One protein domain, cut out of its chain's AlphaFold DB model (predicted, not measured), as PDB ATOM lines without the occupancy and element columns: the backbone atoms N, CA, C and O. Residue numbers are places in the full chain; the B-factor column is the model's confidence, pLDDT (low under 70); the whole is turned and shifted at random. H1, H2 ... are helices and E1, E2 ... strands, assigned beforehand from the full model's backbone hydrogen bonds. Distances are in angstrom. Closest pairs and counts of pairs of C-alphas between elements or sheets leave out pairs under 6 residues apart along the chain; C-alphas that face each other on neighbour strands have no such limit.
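This is residues 7 to 74 of the 545 residues of an uncharacterized protein of Linderina pennispora (UniProt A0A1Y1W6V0). H1 crosses one side of a pair of steeply angled helices, H3 and H4, with short H2 at one end and strand E1 at the other. The printed part has 68 residues, ordered E1, H1, H2, H3, H4, and is mostly helix. It is compact, with a radius of gyration of the C-alphas of 11.9 A and spans of 35 by 29 by 17 A.

H1, residues 15 to 26, runs 16.5 A from C-alpha 15 at (-0.115, -14.621, 14.376). H3, residues 39 to 50, measures 14.9 A; H4, residues 56 to 65, measures 14.5 A and ends at C-alpha 65 (4.999, -18.334, 0.036). H2 is residues 29 to 32, 5.6 A; E1 is residues 11 to 13, 6.4 A.

H1 and H4 are close but not clearly touching, about perpendicular at 78 degrees; their closest C-alphas, Tyr 21 and Leu 59, are 6.4 A apart. H3, with residues 43 to 47 alone, only just touches H4, with 3 pairs of C-alphas within 8 A, the closest Thr 47 and Pro 56 at 6.4 A. Every O i to N i+4 pair is within hydrogen-bond range in H1, H3 and H4; H2 is too short for one.

The farthest C-alphas, Gly 10 and Thr 31, are 34.7 A apart. The printed part has no cut and no long link. pLDDT is under 70 at residues 7 to 11 and 70 to 74.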
ATOM      1  N   GLN A   7       7.260 -11.744   8.294       48.41
ATOM      2  CA  GLN A   7       7.472 -11.196   6.965       48.41
ATOM      3  C   GLN A   7       7.991 -12.306   6.055       48.41
ATOM      4  O   GLN A   7       9.042 -12.888   6.328       48.41
ATOM      5  N   VAL A   8       7.257 -12.615   4.989       55.34
ATOM      6  CA  VAL A   8       7.703 -13.585   3.987       55.34
ATOM      7  C   VAL A   8       7.365 -13.057   2.597       55.34
ATOM      8  O   VAL A   8       6.227 -12.678   2.341       55.34
ATOM      9  N   GLU A   9       8.380 -12.937   1.736       55.72
ATOM     10  CA  GLU A   9       8.268 -12.362   0.379       55.72
ATOM     11  C   GLU A   9       7.562 -10.988   0.327       55.72
ATOM     12  O   GLU A   9       6.802 -10.682  -0.588       55.72
ATOM     13  N   GLY A  10       7.786 -10.140   1.338       62.78
ATOM     14  CA  GLY A  10       7.170  -8.810   1.422       62.78
ATOM     15  C   GLY A  10       5.710  -8.796   1.898       62.78
ATOM     16  O   GLY A  10       5.118  -7.723   1.976       62.78
ATOM     17  N   CYS A  11       5.137  -9.947   2.263       64.62
ATOM     18  CA  CYS A  11       3.839 -10.035   2.930       64.62
ATOM     19  C   CYS A  11       4.018 -10.175   4.449       64.62
ATOM     20  O   CYS A  11       4.820 -10.978   4.918       64.62
ATOM     21  N   GLU A  12       3.251  -9.405   5.219       79.94
ATOM     22  CA  GLU A  12       3.301  -9.370   6.685       79.94
ATOM     23  C   GLU A  12       2.070 -10.038   7.305       79.94
ATOM     24  O   GLU A  12       1.000  -9.437   7.329       79.94
ATOM     25  N   PHE A  13       2.190 -11.262   7.820       79.44
ATOM     26  CA  PHE A  13       1.052 -11.993   8.398       79.44
ATOM     27  C   PHE A  13       1.039 -11.913   9.921       79.44
ATOM     28  O   PHE A  13       2.054 -12.185  10.565       79.44
ATOM     29  N   SER A  14      -0.112 -11.589  10.507       84.50
ATOM     30  CA  SER A  14      -0.329 -11.648  11.950       84.50
ATOM     31  C   SER A  14      -0.322 -13.096  12.463       84.50
ATOM     32  O   SER A  14      -0.543 -14.055  11.725       84.50
ATOM     33  N   THR A  15      -0.088 -13.280  13.764       77.06
ATOM     34  CA  THR A  15      -0.115 -14.621  14.376       77.06
ATOM     35  C   THR A  15      -1.493 -15.282  14.285       77.06
ATOM     36  O   THR A  15      -1.567 -16.502  14.181       77.06
ATOM     37  N   GLU A  16      -2.565 -14.493  14.307       83.12
ATOM     38  CA  GLU A  16      -3.941 -14.982  14.176       83.12
ATOM     39  C   GLU A  16      -4.200 -15.498  12.754       83.12
ATOM     40  O   GLU A  16      -4.622 -16.639  12.585       83.12
ATOM     41  N   GLU A  17      -3.781 -14.741  11.735       82.69
ATOM     42  CA  GLU A  17      -3.827 -15.169  10.329       82.69
ATOM     43  C   GLU A  17      -3.031 -16.457  10.095       82.69
ATOM     44  O   GLU A  17      -3.529 -17.395   9.482       82.69
ATOM     45  N   LEU A  18      -1.816 -16.567  10.642       83.19
ATOM     46  CA  LEU A  18      -1.014 -17.788  10.504       83.19
ATOM     47  C   LEU A  18      -1.670 -19.001  11.178       83.19
ATOM     48  O   LEU A  18      -1.576 -20.115  10.662       83.19
ATOM     49  N   GLN A  19      -2.344 -18.809  12.315       84.12
ATOM     50  CA  GLN A  19      -3.097 -19.881  12.970       84.12
ATOM     51  C   GLN A  19      -4.276 -20.335  12.109       84.12
ATOM     52  O   GLN A  19      -4.464 -21.539  11.931       84.12
ATOM     53  N   GLN A  20      -5.014 -19.394  11.525       87.31
ATOM     54  CA  GLN A  20      -6.109 -19.665  10.595       87.31
ATOM     55  C   GLN A  20      -5.628 -20.380   9.324       87.31
ATOM     56  O   GLN A  20      -6.222 -21.364   8.883       87.31
ATOM     57  N   TYR A  21      -4.491 -19.975   8.765       89.81
ATOM     58  CA  TYR A  21      -3.927 -20.619   7.576       89.81
ATOM     59  C   TYR A  21      -3.389 -22.023   7.875       89.81
ATOM     60  O   TYR A  21      -3.511 -22.942   7.062       89.81
ATOM     61  N   HIS A  22      -2.874 -22.248   9.085       83.94
ATOM     62  CA  HIS A  22      -2.549 -23.594   9.544       83.94
ATOM     63  C   HIS A  22      -3.785 -24.486   9.703       83.94
ATOM     64  O   HIS A  22      -3.681 -25.692   9.468       83.94
ATOM     65  N   GLN A  23      -4.944 -23.925  10.067       87.81
ATOM     66  CA  GLN A  23      -6.201 -24.676  10.087       87.81
ATOM     67  C   GLN A  23      -6.618 -25.093   8.676       87.81
ATOM     68  O   GLN A  23      -6.989 -26.249   8.496       87.81
ATOM     69  N   TYR A  24      -6.457 -24.220   7.674       90.81
ATOM     70  CA  TYR A  24      -6.662 -24.581   6.264       90.81
ATOM     71  C   TYR A  24      -5.799 -25.779   5.851       90.81
ATOM     72  O   TYR A  24      -6.295 -26.741   5.270       90.81
ATOM     73  N   TYR A  25      -4.510 -25.761   6.203       84.00
ATOM     74  CA  TYR A  25      -3.587 -26.845   5.853       84.00
ATOM     75  C   TYR A  25      -3.921 -28.175   6.550       84.00
ATOM     76  O   TYR A  25      -3.706 -29.245   5.989       84.00
ATOM     77  N   ARG A  26      -4.438 -28.115   7.783       87.69
ATOM     78  CA  ARG A  26      -4.837 -29.295   8.568       87.69
ATOM     79  C   ARG A  26      -6.275 -29.742   8.314       87.69
ATOM     80  O   ARG A  26      -6.709 -30.707   8.937       87.69
ATOM     81  N   PHE A  27      -7.019 -29.048   7.457       90.81
ATOM     82  CA  PHE A  27      -8.413 -29.371   7.208       90.81
ATOM     83  C   PHE A  27      -8.535 -30.727   6.501       90.81
ATOM     84  O   PHE A  27      -7.892 -30.979   5.481       90.81
ATOM     85  N   GLU A  28      -9.362 -31.618   7.047       92.56
ATOM     86  CA  GLU A  28      -9.566 -32.968   6.517       92.56
ATOM     87  C   GLU A  28     -10.502 -32.933   5.297       92.56
ATOM     88  O   GLU A  28     -11.709 -33.154   5.396       92.56
ATOM     89  N   TRP A  29      -9.947 -32.635   4.118       92.56
ATOM     90  CA  TRP A  29     -10.700 -32.452   2.866       92.56
ATOM     91  C   TRP A  29     -11.534 -33.667   2.431       92.56
ATOM     92  O   TRP A  29     -12.527 -33.512   1.716       92.56
ATOM     93  N   ASN A  30     -11.160 -34.869   2.864       91.69
ATOM     94  CA  ASN A  30     -11.903 -36.105   2.613       91.69
ATOM     95  C   ASN A  30     -13.276 -36.118   3.312       91.69
ATOM     96  O   ASN A  30     -14.239 -36.625   2.741       91.69
ATOM     97  N   THR A  31     -13.406 -35.498   4.490       92.00
ATOM     98  CA  THR A  31     -14.668 -35.447   5.255       92.00
ATOM     99  C   THR A  31     -15.763 -34.646   4.551       92.00
ATOM    100  O   THR A  31     -16.947 -34.901   4.758       92.00
ATOM    101  N   VAL A  32     -15.373 -33.722   3.667       93.44
ATOM    102  CA  VAL A  32     -16.277 -32.881   2.866       93.44
ATOM    103  C   VAL A  32     -16.276 -33.259   1.380       93.44
ATOM    104  O   VAL A  32     -16.820 -32.529   0.560       93.44
ATOM    105  N   SER A  33     -15.679 -34.401   1.014       93.12
ATOM    106  CA  SER A  33     -15.574 -34.877  -0.378       93.12
ATOM    107  C   SER A  33     -14.868 -33.904  -1.345       93.12
ATOM    108  O   SER A  33     -15.130 -33.929  -2.544       93.12
ATOM    109  N   LEU A  34     -13.943 -33.067  -0.850       92.19
ATOM    110  CA  LEU A  34     -13.162 -32.109  -1.657       92.19
ATOM    111  C   LEU A  34     -11.677 -32.485  -1.781       92.19
ATOM    112  O   LEU A  34     -10.863 -31.681  -2.230       92.19
ATOM    113  N   GLU A  35     -11.299 -33.715  -1.426       91.69
ATOM    114  CA  GLU A  35      -9.911 -34.195  -1.528       91.69
ATOM    115  C   GLU A  35      -9.369 -34.196  -2.968       91.69
ATOM    116  O   GLU A  35      -8.159 -34.094  -3.161       91.69
ATOM    117  N   GLN A  36     -10.243 -34.245  -3.978       89.56
ATOM    118  CA  GLN A  36      -9.877 -34.121  -5.396       89.56
ATOM    119  C   GLN A  36     -10.217 -32.756  -6.011       89.56
ATOM    120  O   GLN A  36      -9.936 -32.538  -7.185       89.56
ATOM    121  N   ALA A  37     -10.797 -31.828  -5.244       88.00
ATOM    122  CA  ALA A  37     -11.151 -30.510  -5.765       88.00
ATOM    123  C   ALA A  37      -9.891 -29.676  -6.035       88.00
ATOM    124  O   ALA A  37      -8.855 -29.872  -5.382       88.00
ATOM    125  N   SER A  38      -9.990 -28.721  -6.958       86.25
ATOM    126  CA  SER A  38      -8.931 -27.744  -7.208       86.25
ATOM    127  C   SER A  38      -8.639 -26.916  -5.952       86.25
ATOM    128  O   SER A  38      -9.488 -26.754  -5.070       86.25
ATOM    129  N   LEU A  39      -7.433 -26.349  -5.861       83.94
ATOM    130  CA  LEU A  39      -7.070 -25.474  -4.743       83.94
ATOM    131  C   LEU A  39      -8.042 -24.290  -4.612       83.94
ATOM    132  O   LEU A  39      -8.419 -23.925  -3.503       83.94
ATOM    133  N   THR A  40      -8.493 -23.732  -5.738       85.44
ATOM    134  CA  THR A  40      -9.475 -22.640  -5.766       85.44
ATOM    135  C   THR A  40     -10.811 -23.060  -5.157       85.44
ATOM    136  O   THR A  40     -11.367 -22.308  -4.362       85.44
ATOM    137  N   GLU A  41     -11.303 -24.262  -5.462       87.44
ATOM    138  CA  GLU A  41     -12.540 -24.792  -4.873       87.44
ATOM    139  C   GLU A  41     -12.387 -25.064  -3.373       87.44
ATOM    140  O   GLU A  41     -13.283 -24.736  -2.597       87.44
ATOM    141  N   ARG A  42     -11.233 -25.588  -2.938       92.38
ATOM    142  CA  ARG A  42     -10.933 -25.796  -1.511       92.38
ATOM    143  C   ARG A  42     -10.841 -24.487  -0.741       92.38
ATOM    144  O   ARG A  42     -11.418 -24.373   0.336       92.38
ATOM    145  N   MET A  43     -10.162 -23.484  -1.296       90.81
ATOM    146  CA  MET A  43     -10.079 -22.144  -0.712       90.81
ATOM    147  C   MET A  43     -11.450 -21.479  -0.633       90.81
ATOM    148  O   MET A  43     -11.794 -20.929   0.413       90.81
ATOM    149  N   ALA A  44     -12.238 -21.551  -1.710       90.19
ATOM    150  CA  ALA A  44     -13.590 -21.011  -1.738       90.19
ATOM    151  C   ALA A  44     -14.453 -21.676  -0.661       90.19
ATOM    152  O   ALA A  44     -15.030 -20.974   0.156       90.19
ATOM    153  N   TYR A  45     -14.445 -23.010  -0.586       93.94
ATOM    154  CA  TYR A  45     -15.170 -23.751   0.443       93.94
ATOM    155  C   TYR A  45     -14.712 -23.389   1.862       93.94
ATOM    156  O   TYR A  45     -15.539 -23.173   2.744       93.94
ATOM    157  N   PHE A  46     -13.403 -23.300   2.105       93.00
ATOM    158  CA  PHE A  46     -12.884 -22.977   3.435       93.00
ATOM    159  C   PHE A  46     -13.291 -21.581   3.885       93.00
ATOM    160  O   PHE A  46     -13.784 -21.411   4.994       93.00
ATOM    161  N   THR A  47     -13.129 -20.600   3.001       92.06
ATOM    162  CA  THR A  47     -13.422 -19.194   3.298       92.06
ATOM    163  C   THR A  47     -14.916 -18.881   3.268       92.06
ATOM    164  O   THR A  47     -15.338 -17.903   3.868       92.06
ATOM    165  N   SER A  48     -15.755 -19.702   2.628       89.81
ATOM    166  CA  SER A  48     -17.213 -19.528   2.673       89.81
ATOM    167  C   SER A  48     -17.890 -20.311   3.794       89.81
ATOM    168  O   SER A  48     -18.968 -19.920   4.238       89.81
ATOM    169  N   THR A  49     -17.305 -21.434   4.217       90.31
ATOM    170  CA  THR A  49     -18.022 -22.453   5.004       90.31
ATOM    171  C   THR A  49     -17.323 -22.819   6.310       90.31
ATOM    172  O   THR A  49     -18.005 -23.160   7.272       90.31
ATOM    173  N   VAL A  50     -15.988 -22.769   6.370       90.38
ATOM    174  CA  VAL A  50     -15.217 -23.223   7.543       90.38
ATOM    175  C   VAL A  50     -14.798 -22.046   8.414       90.38
ATOM    176  O   VAL A  50     -15.117 -22.017   9.599       90.38
ATOM    177  N   ASP A  51     -14.127 -21.062   7.823       87.69
ATOM    178  CA  ASP A  51     -13.728 -19.834   8.499       87.69
ATOM    179  C   ASP A  51     -13.951 -18.638   7.567       87.69
ATOM    180  O   ASP A  51     -13.125 -18.302   6.717       87.69
ATOM    181  N   THR A  52     -15.109 -18.000   7.746       88.19
ATOM    182  CA  THR A  52     -15.547 -16.835   6.962       88.19
ATOM    183  C   THR A  52     -14.810 -15.550   7.302       88.19
ATOM    184  O   THR A  52     -15.002 -14.537   6.632       88.19
ATOM    185  N   THR A  53     -13.957 -15.573   8.329       88.00
ATOM    186  CA  THR A  53     -13.160 -14.411   8.728       88.00
ATOM    187  C   THR A  53     -11.845 -14.306   7.954       88.00
ATOM    188  O   THR A  53     -11.202 -13.257   7.976       88.00
ATOM    189  N   ILE A  54     -11.457 -15.362   7.232       87.88
ATOM    190  CA  ILE A  54     -10.231 -15.395   6.438       87.88
ATOM    191  C   ILE A  54     -10.418 -14.641   5.123       87.88
ATOM    192  O   ILE A  54     -11.269 -14.999   4.309       87.88
ATOM    193  N   ASP A  55      -9.540 -13.667   4.859       87.00
ATOM    194  CA  ASP A  55      -9.441 -13.062   3.532       87.00
ATOM    195  C   ASP A  55      -8.862 -14.069   2.512       87.00
ATOM    196  O   ASP A  55      -7.712 -14.511   2.662       87.00
ATOM    197  N   PRO A  56      -9.604 -14.418   1.441       84.81
ATOM    198  CA  PRO A  56      -9.138 -15.362   0.428       84.81
ATOM    199  C   PRO A  56      -7.860 -14.891  -0.277       84.81
ATOM    200  O   PRO A  56      -7.034 -15.717  -0.678       84.81
ATOM    201  N   GLY A  57      -7.681 -13.573  -0.429       83.62
ATOM    202  CA  GLY A  57      -6.493 -12.976  -1.035       83.62
ATOM    203  C   GLY A  57      -5.239 -13.210  -0.194       83.62
ATOM    204  O   GLY A  57      -4.218 -13.667  -0.714       83.62
ATOM    205  N   ARG A  58      -5.325 -12.969   1.118       88.31
ATOM    206  CA  ARG A  58      -4.219 -13.197   2.054       88.31
ATOM    207  C   ARG A  58      -3.883 -14.676   2.240       88.31
ATOM    208  O   ARG A  58      -2.701 -15.015   2.236       88.31
ATOM    209  N   LEU A  59      -4.887 -15.559   2.308       89.19
ATOM    210  CA  LEU A  59      -4.659 -17.011   2.328       89.19
ATOM    211  C   LEU A  59      -3.911 -17.469   1.064       89.19
ATOM    212  O   LEU A  59      -2.980 -18.268   1.150       89.19
ATOM    213  N   ARG A  60      -4.262 -16.925  -0.111       85.00
ATOM    214  CA  ARG A  60      -3.578 -17.234  -1.379       85.00
ATOM    215  C   ARG A  60      -2.123 -16.769  -1.367       85.00
ATOM    216  O   ARG A  60      -1.249 -17.512  -1.803       85.00
ATOM    217  N   ALA A  61      -1.859 -15.565  -0.856       80.31
ATOM    218  CA  ALA A  61      -0.500 -15.043  -0.718       80.31
ATOM    219  C   ALA A  61       0.360 -15.935   0.192       80.31
ATOM    220  O   ALA A  61       1.485 -16.263  -0.165       80.31
ATOM    221  N   TRP A  62      -0.192 -16.400   1.315       86.12
ATOM    222  CA  TRP A  62       0.505 -17.324   2.210       86.12
ATOM    223  C   TRP A  62       0.774 -18.694   1.564       86.12
ATOM    224  O   TRP A  62       1.881 -19.220   1.666       86.12
ATOM    225  N   LEU A  63      -0.199 -19.267   0.845       84.00
ATOM    226  CA  LEU A  63      -0.019 -20.538   0.129       84.00
ATOM    227  C   LEU A  63       1.049 -20.453  -0.978       84.00
ATOM    228  O   LEU A  63       1.758 -21.434  -1.208       84.00
ATOM    229  N   ARG A  64       1.193 -19.288  -1.629       76.19
ATOM    230  CA  ARG A  64       2.289 -19.002  -2.575       76.19
ATOM    231  C   ARG A  64       3.639 -19.065  -1.874       76.19
ATOM    232  O   ARG A  64       4.514 -19.808  -2.298       76.19
ATOM    233  N   THR A  65       3.774 -18.351  -0.764       77.44
ATOM    234  CA  THR A  65       4.999 -18.334   0.036       77.44
ATOM    235  C   THR A  65       5.421 -19.732   0.505       77.44
ATOM    236  O   THR A  65       6.605 -20.044   0.584       77.44
ATOM    237  N   MET A  66       4.452 -20.596   0.813       78.19
ATOM    238  CA  MET A  66       4.710 -21.977   1.226       78.19
ATOM    239  C   MET A  66       5.113 -22.903   0.065       78.19
ATOM    240  O   MET A  66       5.338 -24.089   0.297       78.19
ATOM    241  N   GLY A  67       5.171 -22.401  -1.177       72.12
ATOM    242  CA  GLY A  67       5.436 -23.200  -2.376       72.12
ATOM    243  C   GLY A  67       4.322 -24.201  -2.703       72.12
ATOM    244  O   GLY A  67       4.544 -25.140  -3.461       72.12
ATOM    245  N   ILE A  68       3.136 -24.035  -2.102       78.94
ATOM    246  CA  ILE A  68       1.965 -24.896  -2.336       78.94
ATOM    247  C   ILE A  68       1.258 -24.463  -3.623       78.94
ATOM    248  O   ILE A  68       0.730 -25.299  -4.354       78.94
ATOM    249  N   ILE A  69       1.260 -23.156  -3.899       71.00
ATOM    250  CA  ILE A  69       0.902 -22.608  -5.207       71.00
ATOM    251  C   ILE A  69       2.198 -22.425  -5.982       71.00
ATOM    252  O   ILE A  69       2.945 -21.483  -5.726       71.00
ATOM    253  N   ASP A  70       2.449 -23.323  -6.925       60.53
ATOM    254  CA  ASP A  70       3.486 -23.128  -7.924       60.53
ATOM    255  C   ASP A  70       2.948 -22.142  -8.978       60.53
ATOM    256  O   ASP A  70       1.927 -22.397  -9.624       60.53
ATOM    257  N   GLU A  71       3.592 -20.984  -9.162       56.09
ATOM    258  CA  GLU A  71       3.199 -19.997 -10.187       56.09
ATOM    259  C   GLU A  71       3.379 -20.520 -11.629       56.09
ATOM    260  O   GLU A  71       3.166 -19.797 -12.603       56.09
ATOM    261  N   THR A  72       3.714 -21.796 -11.816       49.69
ATOM    262  CA  THR A  72       3.623 -22.479 -13.111       49.69
ATOM    263  C   THR A  72       2.179 -22.577 -13.629       49.69
ATOM    264  O   THR A  72       1.965 -22.644 -14.848       49.69
ATOM    265  N   GLU A  73       1.176 -22.420 -12.758       50.03
ATOM    266  CA  GLU A  73      -0.206 -22.101 -13.141       50.03
ATOM    267  C   GLU A  73      -0.441 -20.584 -13.279       50.03
ATOM    268  O   GLU A  73      -1.475 -20.045 -12.883       50.03
ATOM    269  N   LYS A  74       0.488 -19.849 -13.911       64.25
ATOM    270  CA  LYS A  74       0.097 -18.621 -14.618       64.25
ATOM    271  C   LYS A  74      -1.106 -18.980 -15.486       64.25
ATOM    272  O   LYS A  74      -1.016 -19.924 -16.280       64.25
TER     273      LYS A  74